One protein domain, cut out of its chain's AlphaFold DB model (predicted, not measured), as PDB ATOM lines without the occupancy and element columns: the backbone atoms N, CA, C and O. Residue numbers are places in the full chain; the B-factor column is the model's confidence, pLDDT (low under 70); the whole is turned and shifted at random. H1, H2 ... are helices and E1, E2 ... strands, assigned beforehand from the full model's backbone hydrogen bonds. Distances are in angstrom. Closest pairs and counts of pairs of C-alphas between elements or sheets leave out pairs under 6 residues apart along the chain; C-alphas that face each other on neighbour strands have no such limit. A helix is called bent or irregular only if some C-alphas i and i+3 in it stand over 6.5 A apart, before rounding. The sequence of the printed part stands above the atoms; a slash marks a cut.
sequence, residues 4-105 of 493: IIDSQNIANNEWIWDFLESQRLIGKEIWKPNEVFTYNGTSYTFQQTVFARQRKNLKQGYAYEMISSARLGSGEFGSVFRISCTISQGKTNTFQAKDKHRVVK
ATOM      1  N   ILE A   4     161.155 199.633 192.277       97.50
ATOM      2  CA  ILE A   4     161.504 199.348 190.880       97.50
ATOM      3  C   ILE A   4     160.801 198.068 190.428       97.50
ATOM      4  O   ILE A   4     160.958 197.017 191.047       97.50
ATOM      5  N   ILE A   5     160.053 198.161 189.331       97.50
ATOM      6  CA  ILE A   5     159.457 197.028 188.626       97.50
ATOM      7  C   ILE A   5     160.296 196.711 187.389       97.50
ATOM      8  O   ILE A   5     160.544 197.585 186.556       97.50
ATOM      9  N   ASP A   6     160.694 195.452 187.253       95.94
ATOM     10  CA  ASP A   6     161.520 194.962 186.155       95.94
ATOM     11  C   ASP A   6     161.057 193.584 185.661       95.94
ATOM     12  O   ASP A   6     160.087 193.005 186.154       95.94
ATOM     13  N   SER A   7     161.763 193.028 184.677       93.12
ATOM     14  CA  SER A   7     161.426 191.719 184.116       93.12
ATOM     15  C   SER A   7     161.566 190.547 185.094       93.12
ATOM     16  O   SER A   7     161.039 189.474 184.809       93.12
ATOM     17  N   GLN A   8     162.289 190.711 186.205       94.00
ATOM     18  CA  GLN A   8     162.506 189.660 187.200       94.00
ATOM     19  C   GLN A   8     161.382 189.626 188.239       94.00
ATOM     20  O   GLN A   8     161.024 188.550 188.715       94.00
ATOM     21  N   ASN A   9     160.805 190.781 188.579       95.88
ATOM     22  CA  ASN A   9     159.791 190.881 189.628       95.88
ATOM     23  C   ASN A   9     158.363 191.160 189.122       95.88
ATOM     24  O   ASN A   9     157.408 190.961 189.876       95.88
ATOM     25  N   ILE A  10     158.175 191.552 187.857       96.06
ATOM     26  CA  ILE A  10     156.856 191.916 187.311       96.06
ATOM     27  C   ILE A  10     155.816 190.795 187.415       96.06
ATOM     28  O   ILE A  10     154.643 191.066 187.650       96.06
ATOM     29  N   ALA A  11     156.234 189.532 187.302       94.56
ATOM     30  CA  ALA A  11     155.338 188.382 187.409       94.56
ATOM     31  C   ALA A  11     154.696 188.231 188.803       94.56
ATOM     32  O   ALA A  11     153.634 187.630 188.909       94.56
ATOM     33  N   ASN A  12     155.305 188.811 189.844       94.94
ATOM     34  CA  ASN A  12     154.833 188.736 191.230       94.94
ATOM     35  C   ASN A  12     153.899 189.897 191.611       94.94
ATOM     36  O   ASN A  12     153.505 190.025 192.767       94.94
ATOM     37  N   ASN A  13     153.581 190.779 190.663       94.62
ATOM     38  CA  ASN A  13     152.871 192.028 190.908       94.62
ATOM     39  C   ASN A  13     151.581 192.076 190.076       94.62
ATOM     40  O   ASN A  13     151.482 192.835 189.116       94.62
ATOM     41  N   GLU A  14     150.583 191.258 190.434       94.00
ATOM     42  CA  GLU A  14     149.330 191.127 189.662       94.00
ATOM     43  C   GLU A  14     148.597 192.459 189.454       94.00
ATOM     44  O   GLU A  14     148.051 192.713 188.378       94.00
ATOM     45  N   TRP A  15     148.675 193.348 190.449       94.88
ATOM     46  CA  TRP A  15     148.099 194.694 190.428       94.88
ATOM     47  C   TRP A  15     148.588 195.561 189.255       94.88
ATOM     48  O   TRP A  15     147.922 196.524 188.873       94.88
ATOM     49  N   ILE A  16     149.736 195.222 188.653       96.12
ATOM     50  CA  ILE A  16     150.266 195.918 187.474       96.12
ATOM     51  C   ILE A  16     149.270 195.865 186.324       96.12
ATOM     52  O   ILE A  16     149.183 196.822 185.560       96.12
ATOM     53  N   TRP A  17     148.515 194.776 186.186       95.56
ATOM     54  CA  TRP A  17     147.496 194.691 185.147       95.56
ATOM     55  C   TRP A  17     146.431 195.776 185.303       95.56
ATOM     56  O   TRP A  17     146.172 196.517 184.355       95.56
ATOM     57  N   ASP A  18     145.874 195.906 186.506       94.62
ATOM     58  CA  ASP A  18     144.826 196.883 186.802       94.62
ATOM     59  C   ASP A  18     145.345 198.311 186.622       94.62
ATOM     60  O   ASP A  18     144.683 199.154 186.010       94.62
ATOM     61  N   PHE A  19     146.580 198.568 187.069       96.44
ATOM     62  CA  PHE A  19     147.260 199.833 186.818       96.44
ATOM     63  C   PHE A  19     147.367 200.121 185.313       96.44
ATOM     64  O   PHE A  19     146.868 201.147 184.852       96.44
ATOM     65  N   LEU A  20     147.970 199.221 184.533       96.75
ATOM     66  CA  LEU A  20     148.213 199.432 183.106       96.75
ATOM     67  C   LEU A  20     146.912 199.607 182.307       96.75
ATOM     68  O   LEU A  20     146.863 200.442 181.400       96.75
ATOM     69  N   GLU A  21     145.851 198.860 182.624       95.44
ATOM     70  CA  GLU A  21     144.550 199.015 181.958       95.44
ATOM     71  C   GLU A  21     143.859 200.324 182.354       95.44
ATOM     72  O   GLU A  21     143.363 201.028 181.471       95.44
ATOM     73  N   SER A  22     143.891 200.719 183.634       95.56
ATOM     74  CA  SER A  22     143.316 202.001 184.075       95.56
ATOM     75  C   SER A  22     143.969 203.196 183.373       95.56
ATOM     76  O   SER A  22     143.291 204.112 182.913       95.56
ATOM     77  N   GLN A  23     145.294 203.153 183.221       97.06
ATOM     78  CA  GLN A  23     146.070 204.188 182.552       97.06
ATOM     79  C   GLN A  23     145.827 204.193 181.035       97.06
ATOM     80  O   GLN A  23     145.702 205.256 180.424       97.06
ATOM     81  N   ARG A  24     145.681 203.017 180.416       95.75
ATOM     82  CA  ARG A  24     145.337 202.913 178.992       95.75
ATOM     83  C   ARG A  24     143.956 203.501 178.696       95.75
ATOM     84  O   ARG A  24     143.782 204.142 177.664       95.75
ATOM     85  N   LEU A  25     142.981 203.320 179.588       95.25
ATOM     86  CA  LEU A  25     141.634 203.885 179.430       95.25
ATOM     87  C   LEU A  25     141.612 205.422 179.432       95.25
ATOM     88  O   LEU A  25     140.719 206.001 178.823       95.25
ATOM     89  N   ILE A  26     142.609 206.074 180.041       96.12
ATOM     90  CA  ILE A  26     142.795 207.535 179.991       96.12
ATOM     91  C   ILE A  26     143.794 207.980 178.906       96.12
ATOM     92  O   ILE A  26     144.231 209.127 178.896       96.12
ATOM     93  N   GLY A  27     144.164 207.081 177.985       94.94
ATOM     94  CA  GLY A  27     144.992 207.383 176.814       94.94
ATOM     95  C   GLY A  27     146.503 207.211 177.004       94.94
ATOM     96  O   GLY A  27     147.264 207.525 176.090       94.94
ATOM     97  N   LYS A  28     146.972 206.704 178.152       96.25
ATOM     98  CA  LYS A  28     148.401 206.439 178.369       96.25
ATOM     99  C   LYS A  28     148.776 205.034 177.911       96.25
ATOM    100  O   LYS A  28     148.379 204.042 178.514       96.25
ATOM    101  N   GLU A  29     149.587 204.959 176.862       95.75
ATOM    102  CA  GLU A  29     149.973 203.686 176.238       95.75
ATOM    103  C   GLU A  29     151.449 203.330 176.401       95.75
ATOM    104  O   GLU A  29     151.826 202.204 176.095       95.75
ATOM    105  N   ILE A  30     152.297 204.259 176.847       97.06
ATOM    106  CA  ILE A  30     153.744 204.054 176.972       97.06
ATOM    107  C   ILE A  30     154.207 204.589 178.324       97.06
ATOM    108  O   ILE A  30     153.823 205.686 178.730       97.06
ATOM    109  N   TRP A  31     155.072 203.821 178.981       97.31
ATOM    110  CA  TRP A  31     155.768 204.191 180.208       97.31
ATOM    111  C   TRP A  31     157.264 204.120 179.948       97.31
ATOM    112  O   TRP A  31     157.779 203.072 179.543       97.31
ATOM    113  N   LYS A  32     157.957 205.241 180.140       95.94
ATOM    114  CA  LYS A  32     159.403 205.324 179.918       95.94
ATOM    115  C   LYS A  32     160.172 204.756 181.120       95.94
ATOM    116  O   LYS A  32     159.645 204.740 182.234       95.94
ATOM    117  N   PRO A  33     161.433 204.327 180.925       96.62
ATOM    118  CA  PRO A  33     162.300 203.930 182.026       96.62
ATOM    119  C   PRO A  33     162.367 205.020 183.099       96.62
ATOM    120  O   PRO A  33     162.535 206.196 182.778       96.62
ATOM    121  N   ASN A  34     162.268 204.615 184.364       96.06
ATOM    122  CA  ASN A  34     162.324 205.476 185.548       96.06
ATOM    123  C   ASN A  34     161.192 206.513 185.656       96.06
ATOM    124  O   ASN A  34     161.254 207.407 186.501       96.06
ATOM    125  N   GLU A  35     160.143 206.400 184.839       96.75
ATOM    126  CA  GLU A  35     158.951 207.226 184.981       96.75
ATOM    127  C   GLU A  35     158.200 206.837 186.260       96.75
ATOM    128  O   GLU A  35     157.773 205.690 186.420       96.75
ATOM    129  N   VAL A  36     158.074 207.788 187.190       96.94
ATOM    130  CA  VAL A  36     157.435 207.554 188.489       96.94
ATOM    131  C   VAL A  36     155.920 207.509 188.321       96.94
ATOM    132  O   VAL A  36     155.323 208.410 187.734       96.94
ATOM    133  N   PHE A  37     155.290 206.481 188.880       95.94
ATOM    134  CA  PHE A  37     153.839 206.368 188.984       95.94
ATOM    135  C   PHE A  37     153.427 205.929 190.388       95.94
ATOM    136  O   PHE A  37     154.224 205.364 191.138       95.94
ATOM    137  N   THR A  38     152.179 206.193 190.761       95.50
ATOM    138  CA  THR A  38     151.646 205.841 192.080       95.50
ATOM    139  C   THR A  38     150.511 204.840 191.934       95.50
ATOM    140  O   THR A  38     149.628 205.018 191.100       95.50
ATOM    141  N   TYR A  39     150.523 203.804 192.769       95.31
ATOM    142  CA  TYR A  39     149.439 202.836 192.895       95.31
ATOM    143  C   TYR A  39     149.208 202.547 194.380       95.31
ATOM    144  O   TYR A  39     150.160 202.277 195.111       95.31
ATOM    145  N   ASN A  40     147.964 202.676 194.853       94.31
ATOM    146  CA  ASN A  40     147.591 202.520 196.269       94.31
ATOM    147  C   ASN A  40     148.514 203.280 197.248       94.31
ATOM    148  O   ASN A  40     148.973 202.736 198.249       94.31
ATOM    149  N   GLY A  41     148.841 204.539 196.929       94.56
ATOM    150  CA  GLY A  41     149.692 205.401 197.761       94.56
ATOM    151  C   GLY A  41     151.191 205.070 197.735       94.56
ATOM    152  O   GLY A  41     151.986 205.829 198.285       94.56
ATOM    153  N   THR A  42     151.603 203.992 197.063       96.81
ATOM    154  CA  THR A  42     153.014 203.613 196.913       96.81
ATOM    155  C   THR A  42     153.551 204.092 195.568       96.81
ATOM    156  O   THR A  42     152.870 204.006 194.548       96.81
ATOM    157  N   SER A  43     154.772 204.630 195.565       97.50
ATOM    158  CA  SER A  43     155.446 205.084 194.344       97.50
ATOM    159  C   SER A  43     156.270 203.961 193.724       97.50
ATOM    160  O   SER A  43     157.043 203.300 194.419       97.50
ATOM    161  N   TYR A  44     156.156 203.806 192.411       98.00
ATOM    162  CA  TYR A  44     156.832 202.799 191.604       98.00
ATOM    163  C   TYR A  44     157.481 203.435 190.374       98.00
ATOM    164  O   TYR A  44     157.148 204.553 189.983       98.00
ATOM    165  N   THR A  45     158.390 202.700 189.747       97.75
ATOM    166  CA  THR A  45     158.960 202.998 188.428       97.75
ATOM    167  C   THR A  45     159.108 201.701 187.646       97.75
ATOM    168  O   THR A  45     159.358 200.656 188.246       97.75
ATOM    169  N   PHE A  46     158.993 201.750 186.320       97.62
ATOM    170  CA  PHE A  46     159.479 200.652 185.484       97.62
ATOM    171  C   PHE A  46     160.954 200.882 185.158       97.62
ATOM    172  O   PHE A  46     161.327 201.969 184.717       97.62
ATOM    173  N   GLN A  47     161.798 199.867 185.343       96.12
ATOM    174  CA  GLN A  47     163.206 199.944 184.940       96.12
ATOM    175  C   GLN A  47     163.346 199.990 183.411       96.12
ATOM    176  O   GLN A  47     164.265 200.608 182.879       96.12
ATOM    177  N   GLN A  48     162.429 199.336 182.700       96.44
ATOM    178  CA  GLN A  48     162.388 199.270 181.246       96.44
ATOM    179  C   GLN A  48     161.165 199.991 180.673       96.44
ATOM    180  O   GLN A  48     160.170 200.200 181.361       96.44
ATOM    181  N   THR A  49     161.210 200.309 179.378       97.12
ATOM    182  CA  THR A  49     160.025 200.787 178.661       97.12
ATOM    183  C   THR A  49     158.946 199.709 178.662       97.12
ATOM    184  O   THR A  49     159.208 198.566 178.275       97.12
ATOM    185  N   VAL A  50     157.724 200.095 179.023       97.88
ATOM    186  CA  VAL A  50     156.517 199.277 178.866       97.88
ATOM    187  C   VAL A  50     155.594 199.979 177.880       97.88
ATOM    188  O   VAL A  50     155.477 201.203 177.916       97.88
ATOM    189  N   PHE A  51     154.933 199.236 176.995       97.81
ATOM    190  CA  PHE A  51     153.922 199.816 176.112       97.81
ATOM    191  C   PHE A  51     152.735 198.890 175.866       97.81
ATOM    192  O   PHE A  51     152.862 197.662 175.886       97.81
ATOM    193  N   ALA A  52     151.573 199.493 175.635       97.19
ATOM    194  CA  ALA A  52     150.332 198.821 175.297       97.19
ATOM    195  C   ALA A  52     150.342 198.384 173.833       97.19
ATOM    196  O   ALA A  52     150.777 199.108 172.940       97.19
ATOM    197  N   ARG A  53     149.819 197.190 173.566       94.31
ATOM    198  CA  ARG A  53     149.701 196.633 172.223       94.31
ATOM    199  C   ARG A  53     148.362 195.944 172.057       94.31
ATOM    200  O   ARG A  53     148.039 194.981 172.762       94.31
ATOM    201  N   GLN A  54     147.608 196.375 171.056       91.44
ATOM    202  CA  GLN A  54     146.328 195.763 170.737       91.44
ATOM    203  C   GLN A  54     146.512 194.300 170.301       91.44
ATOM    204  O   GLN A  54     147.484 193.924 169.627       91.44
ATOM    205  N   ARG A  55     145.605 193.416 170.729       89.50
ATOM    206  CA  ARG A  55     145.594 192.020 170.272       89.50
ATOM    207  C   ARG A  55     144.858 191.894 168.942       89.50
ATOM    208  O   ARG A  55     143.953 192.657 168.644       89.50
ATOM    209  N   LYS A  56     145.212 190.859 168.168       84.00
ATOM    210  CA  LYS A  56     144.594 190.569 166.858       84.00
ATOM    211  C   LYS A  56     143.070 190.414 166.952       84.00
ATOM    212  O   LYS A  56     142.361 190.824 166.046       84.00
ATOM    213  N   ASN A  57     142.578 189.808 168.033       83.94
ATOM    214  CA  ASN A  57     141.153 189.768 168.336       83.94
ATOM    215  C   ASN A  57     140.821 190.915 169.293       83.94
ATOM    216  O   ASN A  57     141.224 190.872 170.455       83.94
ATOM    217  N   LEU A  58     140.053 191.890 168.808       81.75
ATOM    218  CA  LEU A  58     139.635 193.065 169.573       81.75
ATOM    219  C   LEU A  58     138.905 192.699 170.873       81.75
ATOM    220  O   LEU A  58     139.073 193.376 171.881       81.75
ATOM    221  N   LYS A  59     138.175 191.574 170.895       83.75
ATOM    222  CA  LYS A  59     137.480 191.083 172.099       83.75
ATOM    223  C   LYS A  59     138.432 190.640 173.215       83.75
ATOM    224  O   LYS A  59     138.002 190.491 174.348       83.75
ATOM    225  N   GLN A  60     139.707 190.396 172.903       83.12
ATOM    226  CA  GLN A  60     140.728 190.018 173.885       83.12
ATOM    227  C   GLN A  60     141.469 191.232 174.472       83.12
ATOM    228  O   GLN A  60     142.415 191.039 175.236       83.12
ATOM    229  N   GLY A  61     141.092 192.455 174.084       90.12
ATOM    230  CA  GLY A  61     141.681 193.689 174.595       90.12
ATOM    231  C   GLY A  61     143.162 193.836 174.247       90.12
ATOM    232  O   GLY A  61     143.585 193.618 173.104       90.12
ATOM    233  N   TYR A  62     143.956 194.212 175.247       93.56
ATOM    234  CA  TYR A  62     145.362 194.560 175.087       93.56
ATOM    235  C   TYR A  62     146.296 193.517 175.709       93.56
ATOM    236  O   TYR A  62     145.922 192.551 176.386       93.56
ATOM    237  N   ALA A  63     147.560 193.637 175.347       95.62
ATOM    238  CA  ALA A  63     148.679 193.060 176.065       95.62
ATOM    239  C   ALA A  63     149.765 194.126 176.118       95.62
ATOM    240  O   ALA A  63     149.809 194.992 175.247       95.62
ATOM    241  N   TYR A  64     150.653 194.029 177.091       97.50
ATOM    242  CA  TYR A  64     151.736 194.984 177.249       97.50
ATOM    243  C   TYR A  64     153.062 194.282 177.017       97.50
ATOM    244  O   TYR A  64     153.196 193.088 177.289       97.50
ATOM    245  N   GLU A  65     154.022 195.001 176.465       97.94
ATOM    246  CA  GLU A  65     155.356 194.477 176.196       97.94
ATOM    247  C   GLU A  65     156.367 195.290 177.000       97.94
ATOM    248  O   GLU A  65     156.319 196.520 176.993       97.94
ATOM    249  N   MET A  66     157.274 194.598 177.688       97.94
ATOM    250  CA  MET A  66     158.400 195.207 178.393       97.94
ATOM    251  C   MET A  66     159.673 194.997 177.574       97.94
ATOM    252  O   MET A  66     160.046 193.859 177.282       97.94
ATOM    253  N   ILE A  67     160.335 196.083 177.182       97.12
ATOM    254  CA  ILE A  67     161.489 196.045 176.271       97.12
ATOM    255  C   ILE A  67     162.764 195.761 177.064       97.12
ATOM    256  O   ILE A  67     163.049 196.437 178.041       97.12
ATOM    257  N   SER A  68     163.563 194.786 176.647       95.62
ATOM    258  CA  SER A  68     164.857 194.524 177.282       95.62
ATOM    259  C   SER A  68     165.918 195.545 176.850       95.62
ATOM    260  O   SER A  68     165.795 196.199 175.816       95.62
ATOM    261  N   SER A  69     167.027 195.620 177.586       92.06
ATOM    262  CA  SER A  69     168.222 196.357 177.152       92.06
ATOM    263  C   SER A  69     169.005 195.650 176.032       92.06
ATOM    264  O   SER A  69     169.940 196.228 175.478       92.06
ATOM    265  N   ALA A  70     168.646 194.410 175.676       93.69
ATOM    266  CA  ALA A  70     169.350 193.628 174.667       93.69
ATOM    267  C   ALA A  70     168.974 194.093 173.250       93.69
ATOM    268  O   ALA A  70     167.931 193.722 172.702       93.69
ATOM    269  N   ARG A  71     169.861 194.892 172.646       94.62
ATOM    270  CA  ARG A  71     169.795 195.262 171.228       94.62
ATOM    271  C   ARG A  71     170.316 194.114 170.367       94.62
ATOM    272  O   ARG A  71     171.457 193.690 170.528       94.62
ATOM    273  N   LEU A  72     169.483 193.636 169.450       92.38
ATOM    274  CA  LEU A  72     169.797 192.513 168.565       92.38
ATOM    275  C   LEU A  72     170.354 192.971 167.213       92.38
ATOM    276  O   LEU A  72     171.142 192.256 166.602       92.38
ATOM    277  N   GLY A  73     169.972 194.167 166.766       87.81
ATOM    278  CA  GLY A  73     170.433 194.746 165.510       87.81
ATOM    279  C   GLY A  73     170.081 196.227 165.395       87.81
ATOM    280  O   GLY A  73     169.257 196.746 166.155       87.81
ATOM    281  N   SER A  74     170.726 196.905 164.454       87.44
ATOM    282  CA  SER A  74     170.458 198.298 164.094       87.44
ATOM    283  C   SER A  74     170.847 198.544 162.641       87.44
ATOM    284  O   SER A  74     171.859 198.005 162.198       87.44
ATOM    285  N   GLY A  75     170.086 199.380 161.945       81.50
ATOM    286  CA  GLY A  75     170.328 199.788 160.563       81.50
ATOM    287  C   GLY A  75     169.735 201.168 160.284       81.50
ATOM    288  O   GLY A  75     169.363 201.888 161.213       81.50
ATOM    289  N   GLU A  76     169.632 201.524 159.005       76.94
ATOM    290  CA  GLU A  76     169.141 202.835 158.550       76.94
ATOM    291  C   GLU A  76     167.718 203.140 159.044       76.94
ATOM    292  O   GLU A  76     167.438 204.237 159.518       76.94
ATOM    293  N   PHE A  77     166.838 202.135 159.020       75.69
ATOM    294  CA  PHE A  77     165.427 202.283 159.383       75.69
ATOM    295  C   PHE A  77     165.132 202.044 160.868       75.69
ATOM    296  O   PHE A  77     163.970 202.040 161.265       75.69
ATOM    297  N   GLY A  78     166.153 201.836 161.707       83.31
ATOM    298  CA  GLY A  78     165.957 201.767 163.152       83.31
ATOM    299  C   GLY A  78     166.750 200.693 163.877       83.31
ATOM    300  O   GLY A  78     167.783 200.208 163.426       83.31
ATOM    301  N   SER A  79     166.280 200.344 165.072       92.12
ATOM    302  CA  SER A  79     166.933 199.374 165.956       92.12
ATOM    303  C   SER A  79     165.951 198.319 166.444       92.12
ATOM    304  O   SER A  79     164.786 198.616 166.708       92.12
ATOM    305  N   VAL A  80     166.438 197.089 166.589       95.44
ATOM    306  CA  VAL A  80     165.658 195.935 167.046       95.44
ATOM    307  C   VAL A  80     166.126 195.532 168.436       95.44
ATOM    308  O   VAL A  80     167.312 195.270 168.655       95.44
ATOM    309  N   PHE A  81     165.188 195.449 169.372       96.94
ATOM    310  CA  PHE A  81     165.436 195.050 170.754       96.94
ATOM    311  C   PHE A  81     164.606 193.825 171.105       96.94
ATOM    312  O   PHE A  81     163.476 193.667 170.639       96.94
ATOM    313  N   ARG A  82     165.146 192.962 171.964       97.19
ATOM    314  CA  ARG A  82     164.374 191.854 172.526       97.19
ATOM    315  C   ARG A  82     163.320 192.384 173.499       97.19
ATOM    316  O   ARG A  82     163.574 193.334 174.237       97.19
ATOM    317  N   ILE A  83     162.153 191.752 173.531       97.94
ATOM    318  CA  ILE A  83     161.127 191.963 174.558       97.94
ATOM    319  C   ILE A  83     161.409 191.002 175.718       97.94
ATOM    320  O   ILE A  83     161.486 189.795 175.502       97.94
ATOM    321  N   SER A  84     161.548 191.525 176.939       97.19
ATOM    322  CA  SER A  84     161.786 190.715 178.142       97.19
ATOM    323  C   SER A  84     160.577 189.853 178.499       97.19
ATOM    324  O   SER A  84     160.713 188.679 178.828       97.19
ATOM    325  N   CYS A  85     159.377 190.435 178.443       96.88
ATOM    326  CA  CYS A  85     158.141 189.708 178.706       96.88
ATOM    327  C   CYS A  85     156.923 190.386 178.072       96.88
ATOM    328  O   CYS A  85     156.855 191.611 177.955       96.88
ATOM    329  N   THR A  86     155.920 189.568 177.753       96.69
ATOM    330  CA  THR A  86     154.559 190.007 177.447       96.69
ATOM    331  C   THR A  86     153.690 189.898 178.699       96.69
ATOM    332  O   THR A  86     153.459 188.792 179.199       96.69
ATOM    333  N   ILE A  87     153.146 191.026 179.144       96.75
ATOM    334  CA  ILE A  87     152.211 191.151 180.265       96.75
ATOM    335  C   ILE A  87     150.784 191.030 179.719       96.75
ATOM    336  O   ILE A  87     150.408 191.674 178.734       96.75
ATOM    337  N   SER A  88     149.983 190.142 180.298       94.19
ATOM    338  CA  SER A  88     148.642 189.840 179.801       94.19
ATOM    339  C   SER A  88     147.759 189.174 180.848       94.19
ATOM    340  O   SER A  88     148.268 188.445 181.688       94.19
ATOM    341  N   GLN A  89     146.439 189.273 180.686       88.69
ATOM    342  CA  GLN A  89     145.523 188.244 181.179       88.69
ATOM    343  C   GLN A  89     145.579 187.003 180.266       88.69
ATOM    344  O   GLN A  89     145.512 187.103 179.028       88.69
ATOM    345  N   GLY A  90     145.810 185.839 180.876       78.19
ATOM    346  CA  GLY A  90     145.808 184.517 180.251       78.19
ATOM    347  C   GLY A  90     144.406 184.063 179.835       78.19
ATOM    348  O   GLY A  90     143.435 184.799 179.962       78.19
ATOM    349  N   LYS A  91     144.275 182.828 179.329       78.50
ATOM    350  CA  LYS A  91     142.965 182.286 178.904       78.50
ATOM    351  C   LYS A  91     141.968 182.144 180.061       78.50
ATOM    352  O   LYS A  91     140.769 182.159 179.822       78.50
ATOM    353  N   THR A  92     142.470 181.994 181.282       82.06
ATOM    354  CA  THR A  92     141.684 181.862 182.516       82.06
ATOM    355  C   THR A  92     141.515 183.196 183.249       82.06
ATOM    356  O   THR A  92     141.243 183.194 184.440       82.06
ATOM    357  N   ASN A  93     141.735 184.331 182.569       83.19
ATOM    358  CA  ASN A  93     141.773 185.676 183.165       83.19
ATOM    359  C   ASN A  93     142.797 185.853 184.301       83.19
ATOM    360  O   ASN A  93     142.726 186.806 185.065       83.19
ATOM    361  N   THR A  94     143.790 184.970 184.375       87.81
ATOM    362  CA  THR A  94     144.903 185.067 185.325       87.81
ATOM    363  C   THR A  94     145.984 186.001 184.800       87.81
ATOM    364  O   THR A  94     146.315 185.973 183.608       87.81
ATOM    365  N   PHE A  95     146.544 186.829 185.678       93.50
ATOM    366  CA  PHE A  95     147.706 187.645 185.352       93.50
ATOM    367  C   PHE A  95     148.891 186.765 184.937       93.50
ATOM    368  O   PHE A  95     149.142 185.704 185.506       93.50
ATOM    369  N   GLN A  96     149.628 187.196 183.916       94.31
ATOM    370  CA  GLN A  96     150.881 186.563 183.524       94.31
ATOM    371  C   GLN A  96     151.828 187.573 182.874       94.31
ATOM    372  O   GLN A  96     151.434 188.342 181.991       94.31
ATOM    373  N   ALA A  97     153.105 187.472 183.226       95.69
ATOM    374  CA  ALA A  97     154.217 188.076 182.506       95.69
ATOM    375  C   ALA A  97     155.131 186.945 182.015       95.69
ATOM    376  O   ALA A  97     155.708 186.217 182.817       95.69
ATOM    377  N   LYS A  98     155.191 186.726 180.696       94.88
ATOM    378  CA  LYS A  98     155.915 185.584 180.100       94.88
ATOM    379  C   LYS A  98     156.819 186.033 178.963       94.88
ATOM    380  O   LYS A  98     156.368 186.810 178.119       94.88
ATOM    381  N   ASP A  99     158.034 185.494 178.892       94.62
ATOM    382  CA  ASP A  99     158.848 185.583 177.677       94.62
ATOM    383  C   ASP A  99     158.142 184.792 176.561       94.62
ATOM    384  O   ASP A  99     157.774 183.627 176.724       94.62
ATOM    385  N   LYS A 100     157.872 185.466 175.442       93.50
ATOM    386  CA  LYS A 100     157.236 184.882 174.252       93.50
ATOM    387  C   LYS A 100     158.183 184.837 173.056       93.50
ATOM    388  O   LYS A 100     157.695 184.623 171.946       93.50
ATOM    389  N   HIS A 101     159.480 185.067 173.276       95.56
ATOM    390  CA  HIS A 101     160.515 185.177 172.252       95.56
ATOM    391  C   HIS A 101     160.092 186.163 171.165       95.56
ATOM    392  O   HIS A 101     159.757 185.796 170.035       95.56
ATOM    393  N   ARG A 102     159.987 187.434 171.557       96.88
ATOM    394  CA  ARG A 102     159.566 188.530 170.682       96.88
ATOM    395  C   ARG A 102     160.619 189.614 170.638       96.88
ATOM    396  O   ARG A 102     161.390 189.800 171.576       96.88
ATOM    397  N   VAL A 103     160.572 190.372 169.559       97.44
ATOM    398  CA  VAL A 103     161.379 191.568 169.364       97.44
ATOM    399  C   VAL A 103     160.475 192.744 169.040       97.44
ATOM    400  O   VAL A 103     159.334 192.573 168.597       97.44
ATOM    401  N   VAL A 104     161.002 193.937 169.260       97.19
ATOM    402  CA  VAL A 104     160.397 195.193 168.844       97.19
ATOM    403  C   VAL A 104     161.388 195.966 167.988       97.19
ATOM    404  O   VAL A 104     162.545 196.137 168.373       97.19
ATOM    405  N   LYS A 105     160.937 196.400 166.812       96.06
ATOM    406  CA  LYS A 105     161.668 197.299 165.921       96.06
ATOM    407  C   LYS A 105     161.166 198.721 166.160       96.06
ATOM    408  O   LYS A 105     159.955 198.950 166.159       96.06
TER     409      LYS A 105
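What this domain is: This is residues 4 to 105 of the 493 residues of the protein "Serine/threonine-protein kinase" of Legionella steigerwaltii (UniProt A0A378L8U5). The core is a strongly twisted sheet built on one long, bent hairpin, E4 and E5, with E3 added along E4 and with E6 and E7 along different parts of E5. The one helix, H1, crosses one face of this sheet, and a small hairpin of two strands, E1 and E2, makes a separate second sheet near the helix. The printed part has 102 residues, with one named helix followed by seven named strands, E1 to E7, and its class is mostly strand. The five-strand sheet is branched and its neighbour pairs are antiparallel, as is E1 with E2. The whole is compact, with a radius of gyration of the C-alphas of 13.7 A and spans of 42 by 32 by 26 A.

How they stand to each other: Residues 4 to 5 pair in parallel with residues 45 to 46 of E2, residues 42 to 46. H1, residues 15 to 25, is on the branched sheet at a height over the sheet of 9.1 A. It runs across the strands, at 88 degrees on the local plane to E4, residues 62 to 75. It lies over E4 and only just over E5, residues 78 to 89, on which 3 of its C-alphas fall; the closest C-alphas of H1 and E5 are those of Trp 17 and Ser 88, 7.3 A apart. In H1 every O i to N i+4 pair is within hydrogen-bond range. Residues 30 to 31 pair antiparallel with residues 50 to 51 of E3, residues 50 to 54. E1, residues 36 to 39, forms a hairpin with E2, with N 37 and O 44 2.9 A apart; H1 and E2 are apart. E3, E4, E5 and E6, residues 95 to 98, form a meander, each strand the antiparallel neighbour of the one before. Within hydrogen-bond range are N 53 and O 63 across E3 and E4, 2.8 A apart, and N 66 and O 85 across E4 and E5, 3.0 A apart. E4 bends by 86 degrees at residue 69 and E5 by 62 degrees at residue 84. On the other side of E5 from E4 are E6, with N 88 and O 96 2.9 A apart, and E7, residues 102 to 105, with N 81 and O 104 2.9 A apart.

Where its parts are: H1 begins at C-alpha 15, (148.099, 194.694, 190.428), and is 15.7 A long. E4 measures 29.4 A and ends at C-alpha 75, (170.328, 199.788, 160.563); E5 measures 30.4 A. E7 ends at C-alpha 105, (161.668, 197.299, 165.921).

The domain as a whole: The C-alphas farthest apart, those of Gly 41 and Glu 76, are 43.8 A apart. The printed part has no cut and no long link. Its mean pLDDT is 93.5, and no printed residue is under 70.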